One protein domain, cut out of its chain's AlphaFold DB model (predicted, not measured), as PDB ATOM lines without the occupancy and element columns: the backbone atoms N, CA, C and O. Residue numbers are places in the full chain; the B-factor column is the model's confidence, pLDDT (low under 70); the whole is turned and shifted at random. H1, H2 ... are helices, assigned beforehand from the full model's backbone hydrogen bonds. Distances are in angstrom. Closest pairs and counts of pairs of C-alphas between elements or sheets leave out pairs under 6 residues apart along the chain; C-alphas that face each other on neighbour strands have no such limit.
ATOM      1  N   GLU A  19     -53.247 -37.939 -29.959       66.38
ATOM      2  CA  GLU A  19     -51.942 -38.454 -29.568       66.38
ATOM      3  C   GLU A  19     -50.785 -37.954 -30.457       66.38
ATOM      4  O   GLU A  19     -49.689 -37.681 -29.965       66.38
ATOM      5  N   THR A  20     -51.011 -37.800 -31.762       63.47
ATOM      6  CA  THR A  20     -50.025 -37.287 -32.728       63.47
ATOM      7  C   THR A  20     -49.765 -35.794 -32.528       63.47
ATOM      8  O   THR A  20     -48.614 -35.361 -32.599       63.47
ATOM      9  N   TYR A  21     -50.806 -35.010 -32.229       75.06
ATOM     10  CA  TYR A  21     -50.664 -33.597 -31.867       75.06
ATOM     11  C   TYR A  21     -49.862 -33.439 -30.568       75.06
ATOM     12  O   TYR A  21     -48.842 -32.749 -30.543       75.06
ATOM     13  N   LEU A  22     -50.248 -34.171 -29.521       74.62
ATOM     14  CA  LEU A  22     -49.576 -34.140 -28.221       74.62
ATOM     15  C   LEU A  22     -48.105 -34.561 -28.310       74.62
ATOM     16  O   LEU A  22     -47.256 -33.956 -27.657       74.62
ATOM     17  N   LYS A  23     -47.770 -35.542 -29.159       72.62
ATOM     18  CA  LYS A  23     -46.373 -35.936 -29.418       72.62
ATOM     19  C   LYS A  23     -45.539 -34.769 -29.938       72.62
ATOM     20  O   LYS A  23     -44.439 -34.561 -29.434       72.62
ATOM     21  N   LYS A  24     -46.052 -33.982 -30.890       68.62
ATOM     22  CA  LYS A  24     -45.341 -32.797 -31.408       68.62
ATOM     23  C   LYS A  24     -45.092 -31.764 -30.308       68.62
ATOM     24  O   LYS A  24     -43.981 -31.254 -30.199       68.62
ATOM     25  N   VAL A  25     -46.106 -31.481 -29.488       72.62
ATOM     26  CA  VAL A  25     -46.022 -30.476 -28.416       72.62
ATOM     27  C   VAL A  25     -45.018 -30.895 -27.339       72.62
ATOM     28  O   VAL A  25     -44.147 -30.108 -26.978       72.62
ATOM     29  N   VAL A  26     -45.070 -32.150 -26.880       72.81
ATOM     30  CA  VAL A  26     -44.118 -32.673 -25.882       72.81
ATOM     31  C   VAL A  26     -42.681 -32.630 -26.407       72.81
ATOM     32  O   VAL A  26     -41.770 -32.271 -25.664       72.81
ATOM     33  N   LEU A  27     -42.466 -32.954 -27.685       65.62
ATOM     34  CA  LEU A  27     -41.141 -32.878 -28.305       65.62
ATOM     35  C   LEU A  27     -40.617 -31.446 -28.403       65.62
ATOM     36  O   LEU A  27     -39.442 -31.219 -28.117       65.62
ATOM     37  N   ALA A  28     -41.477 -30.481 -28.729       64.62
ATOM     38  CA  ALA A  28     -41.099 -29.072 -28.746       64.62
ATOM     39  C   ALA A  28     -40.660 -28.583 -27.351       64.62
ATOM     40  O   ALA A  28     -39.621 -27.934 -27.243       64.62
ATOM     41  N   CYS A  29     -41.380 -28.957 -26.284       67.62
ATOM     42  CA  CYS A  29     -40.980 -28.651 -24.903       67.62
ATOM     43  C   CYS A  29     -39.603 -29.242 -24.564       67.62
ATOM     44  O   CYS A  29     -38.738 -28.549 -24.027       67.62
ATOM     45  N   LEU A  30     -39.367 -30.509 -24.933       64.12
ATOM     46  CA  LEU A  30     -38.080 -31.185 -24.726       64.12
ATOM     47  C   LEU A  30     -36.920 -30.517 -25.488       64.12
ATOM     48  O   LEU A  30     -35.789 -30.560 -25.012       64.12
ATOM     49  N   GLN A  31     -37.188 -29.897 -26.640       59.88
ATOM     50  CA  GLN A  31     -36.188 -29.220 -27.477       59.88
ATOM     51  C   GLN A  31     -35.895 -27.773 -27.049       59.88
ATOM     52  O   GLN A  31     -34.757 -27.322 -27.164       59.88
ATOM     53  N   GLN A  32     -36.909 -27.028 -26.601       57.81
ATOM     54  CA  GLN A  32     -36.803 -25.584 -26.339       57.81
ATOM     55  C   GLN A  32     -36.328 -25.256 -24.920       57.81
ATOM     56  O   GLN A  32     -35.749 -24.193 -24.682       57.81
ATOM     57  N   SER A  33     -36.539 -26.167 -23.973       58.91
ATOM     58  CA  SER A  33     -36.171 -25.950 -22.580       58.91
ATOM     59  C   SER A  33     -34.660 -26.100 -22.355       58.91
ATOM     60  O   SER A  33     -34.146 -27.196 -22.148       58.91
ATOM     61  N   ALA A  34     -33.940 -24.973 -22.320       49.84
ATOM     62  CA  ALA A  34     -32.515 -24.923 -21.958       49.84
ATOM     63  C   ALA A  34     -32.248 -25.308 -20.485       49.84
ATOM     64  O   ALA A  34     -31.123 -25.656 -20.112       49.84
ATOM     65  N   HIS A  35     -33.282 -25.241 -19.640       60.84
ATOM     66  CA  HIS A  35     -33.227 -25.555 -18.218       60.84
ATOM     67  C   HIS A  35     -34.370 -26.490 -17.819       60.84
ATOM     68  O   HIS A  35     -35.533 -26.262 -18.140       60.84
ATOM     69  N   GLU A  36     -34.044 -27.524 -17.047       64.25
ATOM     70  CA  GLU A  36     -34.982 -28.586 -16.670       64.25
ATOM     71  C   GLU A  36     -36.181 -28.102 -15.832       64.25
ATOM     72  O   GLU A  36     -37.244 -28.716 -15.845       64.25
ATOM     73  N   GLU A  37     -36.051 -26.978 -15.126       66.25
ATOM     74  CA  GLU A  37     -37.156 -26.386 -14.359       66.25
ATOM     75  C   GLU A  37     -38.259 -25.827 -15.259       66.25
ATOM     76  O   GLU A  37     -39.437 -25.996 -14.946       66.25
ATOM     77  N   GLN A  38     -37.882 -25.217 -16.385       69.19
ATOM     78  CA  GLN A  38     -38.846 -24.775 -17.390       69.19
ATOM     79  C   GLN A  38     -39.521 -25.982 -18.035       69.19
ATOM     80  O   GLN A  38     -40.746 -26.016 -18.093       69.19
ATOM     81  N   LEU A  39     -38.748 -27.019 -18.369       72.69
ATOM     82  CA  LEU A  39     -39.279 -28.251 -18.946       72.69
ATOM     83  C   LEU A  39     -40.339 -28.900 -18.048       72.69
ATOM     84  O   LEU A  39     -41.425 -29.244 -18.504       72.69
ATOM     85  N   VAL A  40     -40.041 -29.080 -16.758       72.75
ATOM     86  CA  VAL A  40     -40.983 -29.709 -15.819       72.75
ATOM     87  C   VAL A  40     -42.263 -28.884 -15.686       72.75
ATOM     88  O   VAL A  40     -43.347 -29.459 -15.582       72.75
ATOM     89  N   GLU A  41     -42.163 -27.555 -15.694       78.00
ATOM     90  CA  GLU A  41     -43.335 -26.689 -15.575       78.00
ATOM     91  C   GLU A  41     -44.161 -26.647 -16.872       78.00
ATOM     92  O   GLU A  41     -45.385 -26.747 -16.810       78.00
ATOM     93  N   GLU A  42     -43.522 -26.630 -18.043       79.12
ATOM     94  CA  GLU A  42     -44.179 -26.766 -19.350       79.12
ATOM     95  C   GLU A  42     -44.929 -28.099 -19.471       79.12
ATOM     96  O   GLU A  42     -46.111 -28.125 -19.818       79.12
ATOM     97  N   LEU A  43     -44.290 -29.207 -19.088       81.31
ATOM     98  CA  LEU A  43     -44.926 -30.525 -19.086       81.31
ATOM     99  C   LEU A  43     -46.093 -30.599 -18.090       81.31
ATOM    100  O   LEU A  43     -47.112 -31.227 -18.375       81.31
ATOM    101  N   ARG A  44     -46.000 -29.933 -16.930       81.88
ATOM    102  CA  ARG A  44     -47.120 -29.834 -15.975       81.88
ATOM    103  C   ARG A  44     -48.286 -29.030 -16.530       81.88
ATOM    104  O   ARG A  44     -49.432 -29.411 -16.300       81.88
ATOM    105  N   LEU A  45     -48.010 -27.924 -17.217       82.94
ATOM    106  CA  LEU A  45     -49.037 -27.116 -17.869       82.94
ATOM    107  C   LEU A  45     -49.760 -27.928 -18.943       82.94
ATOM    108  O   LEU A  45     -50.991 -27.942 -18.955       82.94
ATOM    109  N   LEU A  46     -49.015 -28.680 -19.753       83.62
ATOM    110  CA  LEU A  46     -49.588 -29.556 -20.770       83.62
ATOM    111  C   LEU A  46     -50.457 -30.662 -20.156       83.62
ATOM    112  O   LEU A  46     -51.584 -30.877 -20.590       83.62
ATOM    113  N   VAL A  47     -49.992 -31.314 -19.087       86.44
ATOM    114  CA  VAL A  47     -50.787 -32.326 -18.366       86.44
ATOM    115  C   VAL A  47     -52.058 -31.730 -17.752       86.44
ATOM    116  O   VAL A  47     -53.084 -32.403 -17.698       86.44
ATOM    117  N   ARG A  48     -52.045 -30.463 -17.319       85.88
ATOM    118  CA  ARG A  48     -53.260 -29.784 -16.837       85.88
ATOM    119  C   ARG A  48     -54.266 -29.496 -17.951       85.88
ATOM    120  O   ARG A  48     -55.459 -29.479 -17.666       85.88
ATOM    121  N   GLN A  49     -53.795 -29.233 -19.166       83.31
ATOM    122  CA  GLN A  49     -54.644 -28.926 -20.319       83.31
ATOM    123  C   GLN A  49     -55.241 -30.197 -20.936       83.31
ATOM    124  O   GLN A  49     -56.434 -30.247 -21.209       83.31
ATOM    125  N   GLU A  50     -54.419 -31.236 -21.081       84.25
ATOM    126  CA  GLU A  50     -54.698 -32.399 -21.935       84.25
ATOM    127  C   GLU A  50     -54.881 -33.705 -21.135       84.25
ATOM    128  O   GLU A  50     -55.193 -34.769 -21.678       84.25
ATOM    129  N   GLY A  51     -54.692 -33.643 -19.814       84.25
ATOM    130  CA  GLY A  51     -54.986 -34.725 -18.878       84.25
ATOM    131  C   GLY A  51     -54.190 -36.007 -19.138       84.25
ATOM    132  O   GLY A  51     -52.989 -35.994 -19.417       84.25
ATOM    133  N   ASP A  52     -54.877 -37.147 -19.034       82.38
ATOM    134  CA  ASP A  52     -54.256 -38.474 -19.119       82.38
ATOM    135  C   ASP A  52     -53.639 -38.768 -20.501       82.38
ATOM    136  O   ASP A  52     -52.714 -39.579 -20.600       82.38
ATOM    137  N   ALA A  53     -54.106 -38.099 -21.563       80.56
ATOM    138  CA  ALA A  53     -53.544 -38.233 -22.907       80.56
ATOM    139  C   ALA A  53     -52.123 -37.649 -22.984       80.56
ATOM    140  O   ALA A  53     -51.222 -38.286 -23.532       80.56
ATOM    141  N   ALA A  54     -51.888 -36.494 -22.352       81.94
ATOM    142  CA  ALA A  54     -50.546 -35.929 -22.228       81.94
ATOM    143  C   ALA A  54     -49.647 -36.798 -21.344       81.94
ATOM    144  O   ALA A  54     -48.509 -37.067 -21.723       81.94
ATOM    145  N   CYS A  55     -50.152 -37.310 -20.215       83.19
ATOM    146  CA  CYS A  55     -49.383 -38.248 -19.391       83.19
ATOM    147  C   CYS A  55     -48.945 -39.474 -20.194       83.19
ATOM    148  O   CYS A  55     -47.787 -39.873 -20.100       83.19
ATOM    149  N   LYS A  56     -49.844 -40.055 -21.000       81.38
ATOM    150  CA  LYS A  56     -49.523 -41.174 -21.891       81.38
ATOM    151  C   LYS A  56     -48.354 -40.823 -22.799       81.38
ATOM    152  O   LYS A  56     -47.321 -41.475 -22.719       81.38
ATOM    153  N   VAL A  57     -48.480 -39.762 -23.589       79.19
ATOM    154  CA  VAL A  57     -47.447 -39.366 -24.549       79.19
ATOM    155  C   VAL A  57     -46.107 -39.076 -23.872       79.19
ATOM    156  O   VAL A  57     -45.078 -39.565 -24.330       79.19
ATOM    157  N   ILE A  58     -46.108 -38.337 -22.761       79.88
ATOM    158  CA  ILE A  58     -44.888 -38.010 -22.013       79.88
ATOM    159  C   ILE A  58     -44.196 -39.288 -21.530       79.88
ATOM    160  O   ILE A  58     -42.998 -39.465 -21.743       79.88
ATOM    161  N   MET A  59     -44.943 -40.208 -20.917       78.12
ATOM    162  CA  MET A  59     -44.381 -41.453 -20.392       78.12
ATOM    163  C   MET A  59     -43.902 -42.391 -21.505       78.12
ATOM    164  O   MET A  59     -42.853 -43.019 -21.360       78.12
ATOM    165  N   GLU A  60     -44.629 -42.470 -22.620       76.62
ATOM    166  CA  GLU A  60     -44.227 -43.260 -23.787       76.62
ATOM    167  C   GLU A  60     -42.946 -42.721 -24.427       76.62
ATOM    168  O   GLU A  60     -42.081 -43.508 -24.803       76.62
ATOM    169  N   LEU A  61     -42.787 -41.396 -24.509       71.56
ATOM    170  CA  LEU A  61     -41.583 -40.763 -25.047       71.56
ATOM    171  C   LEU A  61     -40.379 -40.911 -24.110       71.56
ATOM    172  O   LEU A  61     -39.289 -41.232 -24.571       71.56
ATOM    173  N   LEU A  62     -40.572 -40.735 -22.799       70.75
ATOM    174  CA  LEU A  62     -39.487 -40.821 -21.813       70.75
ATOM    175  C   LEU A  62     -38.996 -42.255 -21.569       70.75
ATOM    176  O   LEU A  62     -37.839 -42.448 -21.199       70.75
ATOM    177  N   LEU A  63     -39.865 -43.260 -21.727       71.00
ATOM    178  CA  LEU A  63     -39.562 -44.658 -21.386       71.00
ATOM    179  C   LEU A  63     -39.589 -45.616 -22.579       71.00
ATOM    180  O   LEU A  63     -39.277 -46.795 -22.404       71.00
ATOM    181  N   ASN A  64     -39.971 -45.142 -23.767       67.25
ATOM    182  CA  ASN A  64     -40.093 -45.930 -24.995       67.25
ATOM    183  C   ASN A  64     -40.927 -47.218 -24.821       67.25
ATOM    184  O   ASN A  64     -40.577 -48.292 -25.314       67.25
ATOM    185  N   ARG A  65     -42.037 -47.125 -24.081       68.38
ATOM    186  CA  ARG A  65     -42.981 -48.223 -23.829       68.38
ATOM    187  C   ARG A  65     -44.397 -47.694 -23.937       68.38
ATOM    188  O   ARG A  65     -44.644 -46.609 -23.446       68.38
ATOM    189  N   THR A  66     -45.316 -48.480 -24.490       67.56
ATOM    190  CA  THR A  66     -46.750 -48.156 -24.534       67.56
ATOM    191  C   THR A  66     -47.385 -48.215 -23.148       67.56
ATOM    192  O   THR A  66     -47.188 -49.193 -22.418       67.56
ATOM    193  N   PHE A  67     -48.216 -47.231 -22.824       73.25
ATOM    194  CA  PHE A  67     -48.984 -47.195 -21.580       73.25
ATOM    195  C   PHE A  67     -50.476 -47.049 -21.876       73.25
ATOM    196  O   PHE A  67     -50.872 -46.376 -22.828       73.25
ATOM    197  N   SER A  68     -51.336 -47.619 -21.029       80.06
ATOM    198  CA  SER A  68     -52.711 -47.118 -20.974       80.06
ATOM    199  C   SER A  68     -52.719 -45.719 -20.345       80.06
ATOM    200  O   SER A  68     -51.875 -45.399 -19.505       80.06
ATOM    201  N   ALA A  69     -53.686 -44.878 -20.718       75.19
ATOM    202  CA  ALA A  69     -53.771 -43.500 -20.225       75.19
ATOM    203  C   ALA A  69     -53.824 -43.430 -18.680       75.19
ATOM    204  O   ALA A  69     -53.115 -42.644 -18.053       75.19
ATOM    205  N   SER A  70     -54.570 -44.349 -18.051       76.94
ATOM    206  CA  SER A  70     -54.665 -44.445 -16.587       76.94
ATOM    207  C   SER A  70     -53.354 -44.887 -15.924       76.94
ATOM    208  O   SER A  70     -52.997 -44.385 -14.856       76.94
ATOM    209  N   GLU A  71     -52.618 -45.821 -16.532       78.69
ATOM    210  CA  GLU A  71     -51.311 -46.249 -16.018       78.69
ATOM    211  C   GLU A  71     -50.277 -45.135 -16.147       78.69
ATOM    212  O   GLU A  71     -49.563 -44.858 -15.185       78.69
ATOM    213  N   ALA A  72     -50.237 -44.460 -17.296       81.56
ATOM    214  CA  ALA A  72     -49.324 -43.354 -17.534       81.56
ATOM    215  C   ALA A  72     -49.550 -42.205 -16.549       81.56
ATOM    216  O   ALA A  72     -48.593 -41.702 -15.969       81.56
ATOM    217  N   SER A  73     -50.811 -41.840 -16.303       83.25
ATOM    218  CA  SER A  73     -51.180 -40.798 -15.340       83.25
ATOM    219  C   SER A  73     -50.737 -41.156 -13.918       83.25
ATOM    220  O   SER A  73     -50.084 -40.355 -13.245       83.25
ATOM    221  N   LYS A  74     -50.974 -42.397 -13.470       83.69
ATOM    222  CA  LYS A  74     -50.488 -42.884 -12.163       83.69
ATOM    223  C   LYS A  74     -48.964 -42.860 -12.070       83.69
ATOM    224  O   LYS A  74     -48.412 -42.477 -11.039       83.69
ATOM    225  N   CYS A  75     -48.284 -43.284 -13.131       83.62
ATOM    226  CA  CYS A  75     -46.832 -43.285 -13.198       83.62
ATOM    227  C   CYS A  75     -46.256 -41.866 -13.165       83.62
ATOM    228  O   CYS A  75     -45.351 -41.621 -12.377       83.62
ATOM    229  N   TRP A  76     -46.806 -40.936 -13.943       86.31
ATOM    230  CA  TRP A  76     -46.385 -39.537 -13.987       86.31
ATOM    231  C   TRP A  76     -46.482 -38.865 -12.614       86.31
ATOM    232  O   TRP A  76     -45.498 -38.329 -12.102       86.31
ATOM    233  N   HIS A  77     -47.643 -38.967 -11.962       87.00
ATOM    234  CA  HIS A  77     -47.834 -38.409 -10.623       87.00
ATOM    235  C   HIS A  77     -46.915 -39.075  -9.590       87.00
ATOM    236  O   HIS A  77     -46.341 -38.391  -8.743       87.00
ATOM    237  N   GLY A  78     -46.728 -40.394  -9.690       86.25
ATOM    238  CA  GLY A  78     -45.809 -41.134  -8.830       86.25
ATOM    239  C   GLY A  78     -44.354 -40.692  -8.988       86.25
ATOM    240  O   GLY A  78     -43.679 -40.488  -7.985       86.25
ATOM    241  N   VAL A  79     -43.892 -40.468 -10.221       86.81
ATOM    242  CA  VAL A  79     -42.547 -39.950 -10.519       86.81
ATOM    243  C   VAL A  79     -42.348 -38.559  -9.923       86.81
ATOM    244  O   VAL A  79     -41.331 -38.324  -9.277       86.81
ATOM    245  N   LEU A  80     -43.301 -37.637 -10.093       87.38
ATOM    246  CA  LEU A  80     -43.179 -36.279  -9.550       87.38
ATOM    247  C   LEU A  80     -43.163 -36.270  -8.017       87.38
ATOM    248  O   LEU A  80     -42.377 -35.544  -7.405       87.38
ATOM    249  N   GLN A  81     -44.001 -37.096  -7.386       87.62
ATOM    250  CA  GLN A  81     -43.990 -37.263  -5.934       87.62
ATOM    251  C   GLN A  81     -42.660 -37.864  -5.457       87.62
ATOM    252  O   GLN A  81     -42.094 -37.422  -4.456       87.62
ATOM    253  N   HIS A  82     -42.137 -38.840  -6.196       87.88
ATOM    254  CA  HIS A  82     -40.860 -39.482  -5.907       87.88
ATOM    255  C   HIS A  82     -39.676 -38.528  -6.063       87.88
ATOM    256  O   HIS A  82     -38.804 -38.485  -5.202       87.88
ATOM    257  N   GLN A  83     -39.686 -37.686  -7.097       87.00
ATOM    258  CA  GLN A  83     -38.701 -36.625  -7.304       87.00
ATOM    259  C   GLN A  83     -38.634 -35.682  -6.099       87.00
ATOM    260  O   GLN A  83     -37.547 -35.370  -5.615       87.00
ATOM    261  N   GLN A  84     -39.795 -35.242  -5.601       86.38
ATOM    262  CA  GLN A  84     -39.880 -34.365  -4.432       86.38
ATOM    263  C   GLN A  84     -39.358 -35.055  -3.170       86.38
ATOM    264  O   GLN A  84     -38.591 -34.454  -2.416       86.38
ATOM    265  N   ALA A  85     -39.723 -36.322  -2.958       87.94
ATOM    266  CA  ALA A  85     -39.240 -37.109  -1.829       87.94
ATOM    267  C   ALA A  85     -37.714 -37.299  -1.875       87.94
ATOM    268  O   ALA A  85     -37.030 -37.054  -0.882       87.94
ATOM    269  N   LEU A  86     -37.163 -37.656  -3.040       84.56
ATOM    270  CA  LEU A  86     -35.720 -37.789  -3.245       84.56
ATOM    271  C   LEU A  86     -34.988 -36.466  -3.020       84.56
ATOM    272  O   LEU A  86     -33.951 -36.448  -2.360       84.56
ATOM    273  N   ALA A  87     -35.521 -35.354  -3.532       86.44
ATOM    274  CA  ALA A  87     -34.914 -34.040  -3.348       86.44
ATOM    275  C   ALA A  87     -34.869 -33.627  -1.869       86.44
ATOM    276  O   ALA A  87     -33.860 -33.091  -1.408       86.44
ATOM    277  N   ALA A  88     -35.931 -33.926  -1.114       89.00
ATOM    278  CA  ALA A  88     -35.991 -33.661   0.319       89.00
ATOM    279  C   ALA A  88     -34.957 -34.487   1.105       89.00
ATOM    280  O   ALA A  88     -34.283 -33.949   1.980       89.00
ATOM    281  N   VAL A  89     -34.796 -35.771   0.770       89.56
ATOM    282  CA  VAL A  89     -33.842 -36.669   1.445       89.56
ATOM    283  C   VAL A  89     -32.392 -36.334   1.095       89.56
ATOM    284  O   VAL A  89     -31.527 -36.341   1.966       89.56
ATOM    285  N   LEU A  90     -32.108 -36.026  -0.172       85.12
ATOM    286  CA  LEU A  90     -30.749 -35.754  -0.642       85.12
ATOM    287  C   LEU A  90     -30.268 -34.333  -0.315       85.12
ATOM    288  O   LEU A  90     -29.099 -34.027  -0.546       85.12
ATOM    289  N   GLY A  91     -31.154 -33.453   0.169       85.38
ATOM    290  CA  GLY A  91     -30.833 -32.053   0.472       85.38
ATOM    291  C   GLY A  91     -30.393 -31.248  -0.755       85.38
ATOM    292  O   GLY A  91     -29.764 -30.200  -0.626       85.38
ATOM    293  N   ARG A  92     -30.693 -31.746  -1.957       80.69
ATOM    294  CA  ARG A  92     -30.326 -31.142  -3.238       80.69
ATOM    295  C   ARG A  92     -31.410 -31.402  -4.264       80.69
ATOM    296  O   ARG A  92     -32.203 -32.331  -4.135       80.69
ATOM    297  N   ARG A  93     -31.405 -30.603  -5.326       75.25
ATOM    298  CA  ARG A  93     -32.327 -30.791  -6.446       75.25
ATOM    299  C   ARG A  93     -32.059 -32.126  -7.145       75.25
ATOM    300  O   ARG A  93     -30.911 -32.560  -7.280       75.25
ATOM    301  N   VAL A  94     -33.147 -32.760  -7.572       78.81
ATOM    302  CA  VAL A  94     -33.153 -34.031  -8.297       78.81
ATOM    303  C   VAL A  94     -33.834 -33.796  -9.631       78.81
ATOM    304  O   VAL A  94     -34.955 -33.291  -9.682       78.81
ATOM    305  N   THR A  95     -33.131 -34.144 -10.699       75.44
ATOM    306  CA  THR A  95     -33.608 -34.036 -12.075       75.44
ATOM    307  C   THR A  95     -34.759 -35.024 -12.305       75.44
ATOM    308  O   THR A  95     -34.814 -36.086 -11.675       75.44
ATOM    309  N   LEU A  96     -35.702 -34.684 -13.184       75.81
ATOM    310  CA  LEU A  96     -36.811 -35.546 -13.592       75.81
ATOM    311  C   LEU A  96     -36.271 -36.882 -14.110       75.81
ATOM    312  O   LEU A  96     -36.764 -37.938 -13.734       75.81
ATOM    313  N   THR A  97     -35.186 -36.830 -14.879       69.31
ATOM    314  CA  THR A  97     -34.416 -37.981 -15.366       69.31
ATOM    315  C   THR A  97     -34.023 -38.953 -14.249       69.31
ATOM    316  O   THR A  97     -34.301 -40.151 -14.331       69.31
ATOM    317  N   VAL A  98     -33.421 -38.448 -13.167       74.31
ATOM    318  CA  VAL A  98     -33.005 -39.279 -12.025       74.31
ATOM    319  C   VAL A  98     -34.220 -39.831 -11.281       74.31
ATOM    320  O   VAL A  98     -34.223 -40.998 -10.896       74.31
ATOM    321  N   ALA A  99     -35.271 -39.026 -11.118       81.69
ATOM    322  CA  ALA A  99     -36.486 -39.460 -10.440       81.69
ATOM    323  C   ALA A  99     -37.250 -40.544 -11.210       81.69
ATOM    324  O   ALA A  99     -37.717 -41.498 -10.594       81.69
ATOM    325  N   VAL A 100     -37.350 -40.431 -12.539       78.44
ATOM    326  CA  VAL A 100     -37.948 -41.456 -13.406       78.44
ATOM    327  C   VAL A 100     -37.167 -42.760 -13.274       78.44
ATOM    328  O   VAL A 100     -37.767 -43.797 -13.001       78.44
ATOM    329  N   GLY A 101     -35.839 -42.708 -13.419       72.00
ATOM    330  CA  GLY A 101     -34.988 -43.894 -13.317       72.00
ATOM    331  C   GLY A 101     -35.130 -44.609 -11.971       72.00
ATOM    332  O   GLY A 101     -35.361 -45.818 -11.935       72.00
ATOM    333  N   ASP A 102     -35.064 -43.858 -10.871       76.00
ATOM    334  CA  ASP A 102     -35.142 -44.409  -9.516       76.00
ATOM    335  C   ASP A 102     -36.547 -44.943  -9.171       76.00
ATOM    336  O   ASP A 102     -36.691 -46.071  -8.698       76.00
ATOM    337  N   TYR A 103     -37.606 -44.187  -9.496       82.12
ATOM    338  CA  TYR A 103     -39.000 -44.572  -9.229       82.12
ATOM    339  C   TYR A 103     -39.355 -45.929  -9.840       82.12
ATOM    340  O   TYR A 103     -40.031 -46.766  -9.233       82.12
ATOM    341  N   PHE A 104     -38.897 -46.149 -11.065       76.00
ATOM    342  CA  PHE A 104     -39.220 -47.335 -11.834       76.00
ATOM    343  C   PHE A 104     -38.328 -48.536 -11.514       76.00
ATOM    344  O   PHE A 104     -38.815 -49.668 -11.563       76.00
ATOM    345  N   ALA A 105     -37.074 -48.310 -11.112       69.94
ATOM    346  CA  ALA A 105     -36.198 -49.365 -10.608       69.94
ATOM    347  C   ALA A 105     -36.754 -50.011  -9.323       69.94
ATOM    348  O   ALA A 105     -36.680 -51.228  -9.154       69.94
ATOM    349  N   LEU A 106     -37.368 -49.217  -8.438       70.94
ATOM    350  CA  LEU A 106     -37.866 -49.677  -7.136       70.94
ATOM    351  C   LEU A 106     -39.218 -50.410  -7.190       70.94
ATOM    352  O   LEU A 106     -39.536 -51.171  -6.276       70.94
ATOM    353  N   ARG A 107     -40.032 -50.216  -8.238       67.50
ATOM    354  CA  ARG A 107     -41.388 -50.802  -8.335       67.50
ATOM    355  C   ARG A 107     -41.471 -52.160  -9.041       67.50
ATOM    356  O   ARG A 107     -42.570 -52.633  -9.320       67.50
ATOM    357  N   GLY A 108     -40.336 -52.814  -9.286       52.03
ATOM    358  CA  GLY A 108     -40.284 -54.248  -9.599       52.03
ATOM    359  C   GLY A 108     -40.887 -54.676 -10.940       52.03
ATOM    360  O   GLY A 108     -41.110 -55.866 -11.142       52.03
ATOM    361  N   ASN A 109     -41.137 -53.749 -11.869       47.69
ATOM    362  CA  ASN A 109     -41.547 -54.096 -13.227       47.69
ATOM    363  C   ASN A 109     -40.324 -53.980 -14.136       47.69
ATOM    364  O   ASN A 109     -39.668 -52.944 -14.126       47.69
ATOM    365  N   THR A 110     -40.022 -55.043 -14.884       47.62
ATOM    366  CA  THR A 110     -38.919 -55.216 -15.848       47.62
ATOM    367  C   THR A 110     -38.711 -54.004 -16.757       47.62
ATOM    368  O   THR A 110     -39.121 -53.985 -17.915       47.62
ATOM    369  N   ILE A 111     -38.041 -52.981 -16.246       48.56
ATOM    370  CA  ILE A 111     -37.459 -51.914 -17.042       48.56
ATOM    371  C   ILE A 111     -36.034 -52.368 -17.273       48.56
ATOM    372  O   ILE A 111     -35.100 -52.025 -16.554       48.56
ATOM    373  N   GLY A 112     -35.904 -53.267 -18.251       41.59
ATOM    374  CA  GLY A 112     -34.620 -53.548 -18.863       41.59
ATOM    375  C   GLY A 112     -34.132 -52.241 -19.465       41.59
ATOM    376  O   GLY A 112     -34.564 -51.883 -20.550       41.59
ATOM    377  N   HIS A 113     -33.298 -51.526 -18.711       40.38
ATOM    378  CA  HIS A 113     -32.703 -50.243 -19.069       40.38
ATOM    379  C   HIS A 113     -33.736 -49.185 -19.487       40.38
ATOM    380  O   HIS A 113     -34.063 -49.057 -20.665       40.38
ATOM    381  N   ALA A 114     -34.196 -48.356 -18.541       40.56
ATOM    382  CA  ALA A 114     -34.733 -47.044 -18.902       40.56
ATOM    383  C   ALA A 114     -33.623 -46.312 -19.666       40.56
ATOM    384  O   ALA A 114     -32.664 -45.824 -19.068       40.56
ATOM    385  N   LYS A 115     -33.693 -46.323 -20.998       43.38
ATOM    386  CA  LYS A 115     -32.794 -45.543 -21.834       43.38
ATOM    387  C   LYS A 115     -33.325 -44.122 -21.795       43.38
ATOM    388  O   LYS A 115     -34.229 -43.768 -22.539       43.38
ATOM    389  N   LEU A 116     -32.793 -43.339 -20.866       45.34
ATOM    390  CA  LEU A 116     -32.904 -41.892 -20.910       45.34
ATOM    391  C   LEU A 116     -32.046 -41.425 -22.079       45.34
ATOM    392  O   LEU A 116     -30.822 -41.438 -22.023       45.34
ATOM    393  N   ILE A 117     -32.733 -41.152 -23.175       48.50
ATOM    394  CA  ILE A 117     -32.175 -40.803 -24.472       48.50
ATOM    395  C   ILE A 117     -32.066 -39.276 -24.486       48.50
ATOM    396  O   ILE A 117     -33.065 -38.587 -24.270       48.50
ATOM    397  N   ALA A 118     -30.857 -38.739 -24.678       52.31
ATOM    398  CA  ALA A 118     -30.698 -37.308 -24.921       52.31
ATOM    399  C   ALA A 118     -31.512 -36.930 -26.169       52.31
ATOM    400  O   ALA A 118     -31.656 -37.747 -27.069       52.31
ATOM    401  N   VAL A 119     -32.039 -35.710 -26.270       48.62
ATOM    402  CA  VAL A 119     -32.881 -35.300 -27.418       48.62
ATOM    403  C   VAL A 119     -32.212 -35.601 -28.774       48.62
ATOM    404  O   VAL A 119     -32.886 -36.022 -29.706       48.62
ATOM    405  N   GLN A 120     -30.881 -35.518 -28.850       44.38
ATOM    406  CA  GLN A 120     -30.093 -35.900 -30.031       44.38
ATOM    407  C   GLN A 120     -30.122 -37.412 -30.335       44.38
ATOM    408  O   GLN A 120     -30.202 -37.816 -31.492       44.38
ATOM    409  N   ASP A 121     -30.129 -38.262 -29.309       46.62
ATOM    410  CA  ASP A 121     -30.304 -39.708 -29.462       46.62
ATOM    411  C   ASP A 121     -31.766 -40.052 -29.820       46.62
ATOM    412  O   ASP A 121     -32.034 -41.069 -30.458       46.62
ATOM    413  N   PHE A 122     -32.731 -39.201 -29.443       51.47
ATOM    414  CA  PHE A 122     -34.137 -39.358 -29.820       51.47
ATOM    415  C   PHE A 122     -34.347 -38.985 -31.284       51.47
ATOM    416  O   PHE A 122     -35.083 -39.668 -31.986       51.47
ATOM    417  N   GLU A 123     -33.654 -37.958 -31.776       49.47
ATOM    418  CA  GLU A 123     -33.582 -37.646 -33.203       49.47
ATOM    419  C   GLU A 123     -32.939 -38.789 -33.996       49.47
ATOM    420  O   GLU A 123     -33.454 -39.147 -35.054       49.47
ATOM    421  N   ALA A 124     -31.900 -39.441 -33.463       48.69
ATOM    422  CA  ALA A 124     -31.351 -40.661 -34.056       48.69
ATOM    423  C   ALA A 124     -32.375 -41.817 -34.065       48.69
ATOM    424  O   ALA A 124     -32.510 -42.505 -35.073       48.69
ATOM    425  N   LEU A 125     -33.173 -41.982 -33.006       51.75
ATOM    426  CA  LEU A 125     -34.292 -42.938 -32.949       51.75
ATOM    427  C   LEU A 125     -35.472 -42.569 -33.865       51.75
ATOM    428  O   LEU A 125     -36.183 -43.444 -34.355       51.75
TER     429      LEU A 125
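Overview. This is residues 19 to 125 of the 451 residues of the protein "Diguanylate cyclase" of Desulfurivibrio alkaliphilus (strain DSM 19089 / UNIQEM U267 / AHT2) (UniProt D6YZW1). The helix H3 sits between a helical hairpin, H1 and H2, and a crossed pair of helices, H4 and H5; the short H6, at the end of a long link, comes close to H1 but touches no helix. The 107 printed residues hold six named helices, H1 to H6 in order, and no named strand: the class is all helix, with mostly crossed packing. The whole is compact, with a radius of gyration of the C-alphas of 13.3 A and spans of 37 by 30 by 29 A.

Arrangement. H1, residues 19 to 32, and H2, residues 36 to 50, form a hairpin at a shallow tilt of 20 degrees; their closest C-alphas, Cys 29 and Leu 39, are 6.2 A apart. The hub is H3, residues 52 to 63. It touches H1 at a steep tilt of 57 degrees, closest at the C-alphas of Lys 23 and Val 57, 6.1 A. H2 and H3 touch only at the corner, closest at the C-alphas of Val 47 and Ala 54, 5.3 A. H4, residues 69 to 90, touches H3 with residues 69 to 76 alone, at a steep tilt of 62 degrees; the closest C-alphas, Lys 56 and Ala 72, are 4.9 A apart. H5, residues 96 to 106, touches H4, about perpendicular at 78 degrees, closest at the C-alphas of Gln 83 and Ala 99, 4.8 A. H6, residues 119 to 125, is close to but not clearly touching H1, with the C-alphas of Gln 31 and Val 119 closest at 6.9 A. H1 and H4 are apart. In each of the six helices every O i to N i+4 pair is within hydrogen-bond range.

Along the chain. H1, 20.1 A long from first to last C-alpha, begins at C-alpha 19 (-51.942, -38.454, -29.568). H2 measures 20.8 A, H3 16.1 A, H4 31.2 A, H5 15.6 A and H6 9.5 A, ending at C-alpha 125 (-34.292, -42.938, -32.949).

Size, cuts and confidence. The C-alphas farthest apart, Thr 20 and Gly 91, are 38.7 A apart. The printed part has no cut; the link H5 to H6, residues 107 to 118, is long. Mean pLDDT of the printed part is 71.7, and residues 27 to 38 and 107 to 125 are among those under 70.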